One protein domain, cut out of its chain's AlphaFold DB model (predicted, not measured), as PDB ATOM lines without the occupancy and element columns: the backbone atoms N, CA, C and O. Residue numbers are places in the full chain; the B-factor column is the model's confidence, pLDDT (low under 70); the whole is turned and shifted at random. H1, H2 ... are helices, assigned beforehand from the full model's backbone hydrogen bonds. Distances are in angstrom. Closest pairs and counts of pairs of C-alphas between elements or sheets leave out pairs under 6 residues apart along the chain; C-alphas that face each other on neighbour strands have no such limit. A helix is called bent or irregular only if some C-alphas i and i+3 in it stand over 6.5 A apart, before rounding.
ATOM      1  N   GLN A   2      12.213  34.863 -42.216       60.03
ATOM      2  CA  GLN A   2      12.169  35.880 -41.153       60.03
ATOM      3  C   GLN A   2      10.731  36.005 -40.655       60.03
ATOM      4  O   GLN A   2       9.814  36.055 -41.475       60.03
ATOM      5  N   ASP A   3      10.550  36.011 -39.337       83.00
ATOM      6  CA  ASP A   3       9.232  36.107 -38.716       83.00
ATOM      7  C   ASP A   3       8.663  37.525 -38.896       83.00
ATOM      8  O   ASP A   3       9.397  38.518 -38.831       83.00
ATOM      9  N   ALA A   4       7.358  37.638 -39.142       75.81
ATOM     10  CA  ALA A   4       6.695  38.921 -39.384       75.81
ATOM     11  C   ALA A   4       6.831  39.859 -38.171       75.81
ATOM     12  O   ALA A   4       6.967  41.078 -38.322       75.81
ATOM     13  N   GLU A   5       6.869  39.279 -36.971       78.81
ATOM     14  CA  GLU A   5       7.070  39.990 -35.713       78.81
ATOM     15  C   GLU A   5       8.485  40.591 -35.607       78.81
ATOM     16  O   GLU A   5       8.666  41.743 -35.196       78.81
ATOM     17  N   GLU A   6       9.497  39.858 -36.075       82.31
ATOM     18  CA  GLU A   6      10.887  40.317 -36.102       82.31
ATOM     19  C   GLU A   6      11.089  41.453 -37.118       82.31
ATOM     20  O   GLU A   6      11.805  42.425 -36.858       82.31
ATOM     21  N   LEU A   7      10.408  41.367 -38.262       78.19
ATOM     22  CA  LEU A   7      10.404  42.403 -39.289       78.19
ATOM     23  C   LEU A   7       9.744  43.687 -38.778       78.19
ATOM     24  O   LEU A   7      10.329  44.766 -38.902       78.19
ATOM     25  N   TYR A   8       8.576  43.580 -38.140       81.06
ATOM     26  CA  TYR A   8       7.869  44.722 -37.557       81.06
ATOM     27  C   TYR A   8       8.697  45.419 -36.469       81.06
ATOM     28  O   TYR A   8       8.836  46.648 -36.484       81.06
ATOM     29  N   SER A   9       9.303  44.653 -35.553       81.12
ATOM     30  CA  SER A   9      10.097  45.221 -34.458       81.12
ATOM     31  C   SER A   9      11.367  45.920 -34.963       81.12
ATOM     32  O   SER A   9      11.738  46.973 -34.443       81.12
ATOM     33  N   LYS A  10      12.009  45.416 -36.022       82.44
ATOM     34  CA  LYS A  10      13.237  46.022 -36.563       82.44
ATOM     35  C   LYS A  10      12.987  47.215 -37.483       82.44
ATOM     36  O   LYS A  10      13.887  48.039 -37.632       82.44
ATOM     37  N   THR A  11      11.801  47.316 -38.083       80.19
ATOM     38  CA  THR A  11      11.488  48.340 -39.092       80.19
ATOM     39  C   THR A  11      10.404  49.300 -38.608       80.19
ATOM     40  O   THR A  11      10.706  50.412 -38.177       80.19
ATOM     41  N   VAL A  12       9.145  48.864 -38.615       81.69
ATOM     42  CA  VAL A  12       7.968  49.707 -38.371       81.69
ATOM     43  C   VAL A  12       7.958  50.287 -36.957       81.69
ATOM     44  O   VAL A  12       7.589  51.446 -36.772       81.69
ATOM     45  N   SER A  13       8.426  49.532 -35.957       83.25
ATOM     46  CA  SER A  13       8.469  50.000 -34.565       83.25
ATOM     47  C   SER A  13       9.440  51.172 -34.339       83.25
ATOM     48  O   SER A  13       9.298  51.916 -33.370       83.25
ATOM     49  N   ARG A  14      10.406  51.378 -35.240       86.69
ATOM     50  CA  ARG A  14      11.397  52.460 -35.141       86.69
ATOM     51  C   ARG A  14      10.970  53.733 -35.867       86.69
ATOM     52  O   ARG A  14      11.589  54.773 -35.673       86.69
ATOM     53  N   LEU A  15       9.914  53.657 -36.674       87.19
ATOM     54  CA  LEU A  15       9.346  54.804 -37.373       87.19
ATOM     55  C   LEU A  15       8.591  55.715 -36.405       87.19
ATOM     56  O   LEU A  15       7.922  55.235 -35.478       87.19
ATOM     57  N   SER A  16       8.641  57.020 -36.669       90.31
ATOM     58  CA  SER A  16       7.795  57.995 -35.984       90.31
ATOM     59  C   SER A  16       6.308  57.733 -36.282       90.31
ATOM     60  O   SER A  16       5.974  57.123 -37.304       90.31
ATOM     61  N   PRO A  17       5.374  58.206 -35.434       87.88
ATOM     62  CA  PRO A  17       3.942  57.976 -35.642       87.88
ATOM     63  C   PRO A  17       3.447  58.380 -37.041       87.88
ATOM     64  O   PRO A  17       2.695  57.640 -37.672       87.88
ATOM     65  N   ASN A  18       3.936  59.506 -37.572       89.38
ATOM     66  CA  ASN A  18       3.568  59.994 -38.904       89.38
ATOM     67  C   ASN A  18       4.095  59.096 -40.033       89.38
ATOM     68  O   ASN A  18       3.406  58.883 -41.031       89.38
ATOM     69  N   GLU A  19       5.299  58.547 -39.890       85.25
ATOM     70  CA  GLU A  19       5.880  57.631 -40.876       85.25
ATOM     71  C   GLU A  19       5.169  56.276 -40.879       85.25
ATOM     72  O   GLU A  19       4.955  55.702 -41.946       85.25
ATOM     73  N   ARG A  20       4.719  55.795 -39.713       88.94
ATOM     74  CA  ARG A  20       3.888  54.584 -39.625       88.94
ATOM     75  C   ARG A  20       2.555  54.759 -40.338       88.94
ATOM     76  O   ARG A  20       2.140  53.866 -41.070       88.94
ATOM     77  N   LEU A  21       1.907  55.912 -40.166       87.00
ATOM     78  CA  LEU A  21       0.659  56.230 -40.865       87.00
ATOM     79  C   LEU A  21       0.862  56.309 -42.383       87.00
ATOM     80  O   LEU A  21       0.054  55.770 -43.139       87.00
ATOM     81  N   ARG A  22       1.968  56.909 -42.842       86.94
ATOM     82  CA  ARG A  22       2.324  56.926 -44.271       86.94
ATOM     83  C   ARG A  22       2.562  55.523 -44.824       86.94
ATOM     84  O   ARG A  22       2.055  55.207 -45.895       86.94
ATOM     85  N   LEU A  23       3.284  54.675 -44.092       87.75
ATOM     86  CA  LEU A  23       3.506  53.283 -44.484       87.75
ATOM     87  C   LEU A  23       2.186  52.502 -44.559       87.75
ATOM     88  O   LEU A  23       1.960  51.787 -45.530       87.75
ATOM     89  N   ALA A  24       1.296  52.677 -43.580       86.88
ATOM     90  CA  ALA A  24      -0.029  52.062 -43.596       86.88
ATOM     91  C   ALA A  24      -0.846  52.505 -44.820       86.88
ATOM     92  O   ALA A  24      -1.451  51.661 -45.476       86.88
ATOM     93  N   SER A  25      -0.806  53.793 -45.179       86.81
ATOM     94  CA  SER A  25      -1.453  54.299 -46.398       86.81
ATOM     95  C   SER A  25      -0.905  53.621 -47.655       86.81
ATOM     96  O   SER A  25      -1.684  53.153 -48.476       86.81
ATOM     97  N   LEU A  26       0.421  53.495 -47.783       88.12
ATOM     98  CA  LEU A  26       1.053  52.842 -48.935       88.12
ATOM     99  C   LEU A  26       0.684  51.356 -49.045       88.12
ATOM    100  O   LEU A  26       0.453  50.859 -50.146       88.12
ATOM    101  N   ILE A  27       0.607  50.647 -47.915       87.62
ATOM    102  CA  ILE A  27       0.173  49.244 -47.881       87.62
ATOM    103  C   ILE A  27      -1.289  49.133 -48.326       87.62
ATOM    104  O   ILE A  27      -1.614  48.280 -49.150       87.62
ATOM    105  N   LEU A  28      -2.168  50.001 -47.817       84.75
ATOM    106  CA  LEU A  28      -3.584  50.013 -48.188       84.75
ATOM    107  C   LEU A  28      -3.787  50.335 -49.672       84.75
ATOM    108  O   LEU A  28      -4.574  49.657 -50.333       84.75
ATOM    109  N   ASP A  29      -3.043  51.300 -50.210       81.56
ATOM    110  CA  ASP A  29      -3.064  51.631 -51.635       81.56
ATOM    111  C   ASP A  29      -2.571  50.453 -52.484       81.56
ATOM    112  O   ASP A  29      -3.207  50.097 -53.477       81.56
ATOM    113  N   GLY A  30      -1.490  49.787 -52.066       79.00
ATOM    114  CA  GLY A  30      -0.983  48.576 -52.712       79.00
ATOM    115  C   GLY A  30      -2.018  47.449 -52.745       79.00
ATOM    116  O   GLY A  30      -2.292  46.899 -53.809       79.00
ATOM    117  N   LEU A  31      -2.668  47.163 -51.614       78.38
ATOM    118  CA  LEU A  31      -3.720  46.143 -51.516       78.38
ATOM    119  C   LEU A  31      -4.965  46.503 -52.337       78.38
ATOM    120  O   LEU A  31      -5.591  45.631 -52.941       78.38
ATOM    121  N   ALA A  32      -5.336  47.782 -52.388       73.62
ATOM    122  CA  ALA A  32      -6.435  48.248 -53.226       73.62
ATOM    123  C   ALA A  32      -6.112  48.090 -54.722       73.62
ATOM    124  O   ALA A  32      -6.993  47.745 -55.511       73.62
ATOM    125  N   GLN A  33      -4.856  48.307 -55.120       69.06
ATOM    126  CA  GLN A  33      -4.392  48.087 -56.491       69.06
ATOM    127  C   GLN A  33      -4.264  46.599 -56.829       69.06
ATOM    128  O   GLN A  33      -4.625  46.208 -57.937       69.06
ATOM    129  N   GLU A  34      -3.842  45.747 -55.891       62.88
ATOM    130  CA  GLU A  34      -3.894  44.292 -56.074       62.88
ATOM    131  C   GLU A  34      -5.327  43.790 -56.215       62.88
ATOM    132  O   GLU A  34      -5.588  42.992 -57.104       62.88
ATOM    133  N   LYS A  35      -6.290  44.325 -55.456       58.09
ATOM    134  CA  LYS A  35      -7.716  44.026 -55.674       58.09
ATOM    135  C   LYS A  35      -8.228  44.474 -57.045       58.09
ATOM    136  O   LYS A  35      -9.155  43.869 -57.564       58.09
ATOM    137  N   LYS A  36      -7.646  45.520 -57.640       56.59
ATOM    138  CA  LYS A  36      -7.961  45.946 -59.016       56.59
ATOM    139  C   LYS A  36      -7.246  45.101 -60.079       56.59
ATOM    140  O   LYS A  36      -7.790  44.928 -61.164       56.59
ATOM    141  N   LYS A  37      -6.042  44.594 -59.782       53.00
ATOM    142  CA  LYS A  37      -5.255  43.686 -60.642       53.00
ATOM    143  C   LYS A  37      -5.672  42.223 -60.539       53.00
ATOM    144  O   LYS A  37      -5.487  41.495 -61.510       53.00
ATOM    145  N   ALA A  38      -6.320  41.825 -59.449       54.34
ATOM    146  CA  ALA A  38      -7.308  40.755 -59.423       54.34
ATOM    147  C   ALA A  38      -8.527  41.219 -60.238       54.34
ATOM    148  O   ALA A  38      -9.644  41.342 -59.745       54.34
ATOM    149  N   GLY A  39      -8.272  41.587 -61.497       50.44
ATOM    150  CA  GLY A  39      -9.302  41.817 -62.479       50.44
ATOM    151  C   GLY A  39     -10.145  40.560 -62.514       50.44
ATOM    152  O   GLY A  39      -9.584  39.465 -62.452       50.44
ATOM    153  N   ARG A  40     -11.469  40.748 -62.557       55.03
ATOM    154  CA  ARG A  40     -12.452  39.684 -62.763       55.03
ATOM    155  C   ARG A  40     -11.829  38.608 -63.639       55.03
ATOM    156  O   ARG A  40     -11.575  38.848 -64.822       55.03
ATOM    157  N   SER A  41     -11.535  37.464 -63.034       58.91
ATOM    158  CA  SER A  41     -11.171  36.278 -63.784       58.91
ATOM    159  C   SER A  41     -12.255  36.073 -64.839       58.91
ATOM    160  O   SER A  41     -13.420  36.399 -64.605       58.91
ATOM    161  N   VAL A  42     -11.916  35.527 -66.006       57.56
ATOM    162  CA  VAL A  42     -12.946  35.106 -66.972       57.56
ATOM    163  C   VAL A  42     -13.982  34.209 -66.277       57.56
ATOM    164  O   VAL A  42     -15.162  34.284 -66.593       57.56
ATOM    165  N   LEU A  43     -13.565  33.459 -65.249       59.53
ATOM    166  CA  LEU A  43     -14.449  32.688 -64.374       59.53
ATOM    167  C   LEU A  43     -15.421  33.572 -63.566       59.53
ATOM    168  O   LEU A  43     -16.605  33.270 -63.526       59.53
ATOM    169  N   ASP A  44     -14.969  34.708 -63.029       60.94
ATOM    170  CA  ASP A  44     -15.828  35.658 -62.302       60.94
ATOM    171  C   ASP A  44     -16.818  36.377 -63.235       60.94
ATOM    172  O   ASP A  44     -17.865  36.844 -62.799       60.94
ATOM    173  N   VAL A  45     -16.487  36.514 -64.526       61.50
ATOM    174  CA  VAL A  45     -17.423  37.026 -65.543       61.50
ATOM    175  C   VAL A  45     -18.463  35.964 -65.895       61.50
ATOM    176  O   VAL A  45     -19.638  36.298 -66.037       61.50
ATOM    177  N   LEU A  46     -18.049  34.699 -66.004       59.41
ATOM    178  CA  LEU A  46     -18.949  33.572 -66.255       59.41
ATOM    179  C   LEU A  46     -19.951  33.371 -65.106       59.41
ATOM    180  O   LEU A  46     -21.113  33.096 -65.387       59.41
ATOM    181  N   ASP A  47     -19.546  33.600 -63.853       58.78
ATOM    182  CA  ASP A  47     -20.432  33.522 -62.678       58.78
ATOM    183  C   ASP A  47     -21.500  34.633 -62.628       58.78
ATOM    184  O   ASP A  47     -22.537  34.479 -61.985       58.78
ATOM    185  N   VAL A  48     -21.268  35.763 -63.307       60.72
ATOM    186  CA  VAL A  48     -22.200  36.910 -63.346       60.72
ATOM    187  C   VAL A  48     -23.108  36.865 -64.579       60.72
ATOM    188  O   VAL A  48     -24.094  37.603 -64.649       60.72
ATOM    189  N   LEU A  49     -22.821  35.995 -65.552       57.94
ATOM    190  CA  LEU A  49     -23.736  35.779 -66.663       57.94
ATOM    191  C   LEU A  49     -24.986  35.062 -66.131       57.94
ATOM    192  O   LEU A  49     -24.875  33.959 -65.593       57.94
ATOM    193  N   PRO A  50     -26.189  35.650 -66.271       53.19
ATOM    194  CA  PRO A  50     -27.416  34.959 -65.903       53.19
ATOM    195  C   PRO A  50     -27.481  33.691 -66.745       53.19
ATOM    196  O   PRO A  50     -27.446  33.840 -67.958       53.19
ATOM    197  N   ALA A  51     -27.492  32.516 -66.094       53.31
ATOM    198  CA  ALA A  51     -27.650  31.103 -66.512       53.31
ATOM    199  C   ALA A  51     -28.003  30.730 -67.985       53.31
ATOM    200  O   ALA A  51     -28.651  29.720 -68.240       53.31
TER     201      ALA A  51
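What this domain is: This is residues 2 to 51 of the 75 residues of an uncharacterized protein of Acidobacteria bacterium (UniProt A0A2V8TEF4). One long, straight helix, H2, makes most of the length, with the short helix H1 turned off to the side of its beginning like the arm of a hook. Beyond the other end of H2, a thin stretch with the small helix H3 and a tail carries on to the last printed residue. The printed part has 50 residues with three named helices, H1, H2 and H3 in chain order, and no named strand; its class is all helix. It is extended, with a radius of gyration of the C-alphas of 17.8 A and spans of 54 by 25 by 12 A.

How they stand to each other: Start at H1, residues 4 to 10; a short link of 6 residues takes you to H2, residues 17 to 37. H1 and H2 are apart, with no C-alpha of the one within 8 A of the other. From H2 a tight link of 4 residues leads to H3, residues 42 to 46, which is apart from H2 and from H1. Residues 2 to 10 and 25 to 51 stand free. In H1, H2 and H3 every O i to N i+4 pair is within hydrogen-bond range.

Where its parts are: Find C-alpha 4 at (6.695, 38.921, -39.384), where H1 begins; it spans 10.1 A to C-alpha 10. Find C-alpha 17 at (3.942, 57.976, -35.642); from there H2 runs 30.2 A to C-alpha 37 at (-5.255, 43.686, -60.642). H3 spans 6.2 A and ends at C-alpha 46, (-18.949, 33.572, -66.255). No helix is bent.

The domain as a whole: The two C-alphas farthest apart are those of Arg 14 and Ala 51, at 54.5 A. The printed part has no cut, and neither link is long. The mean pLDDT of the printed part is 73.5; look for values under 70 at residue 2 and residues 33 to 51.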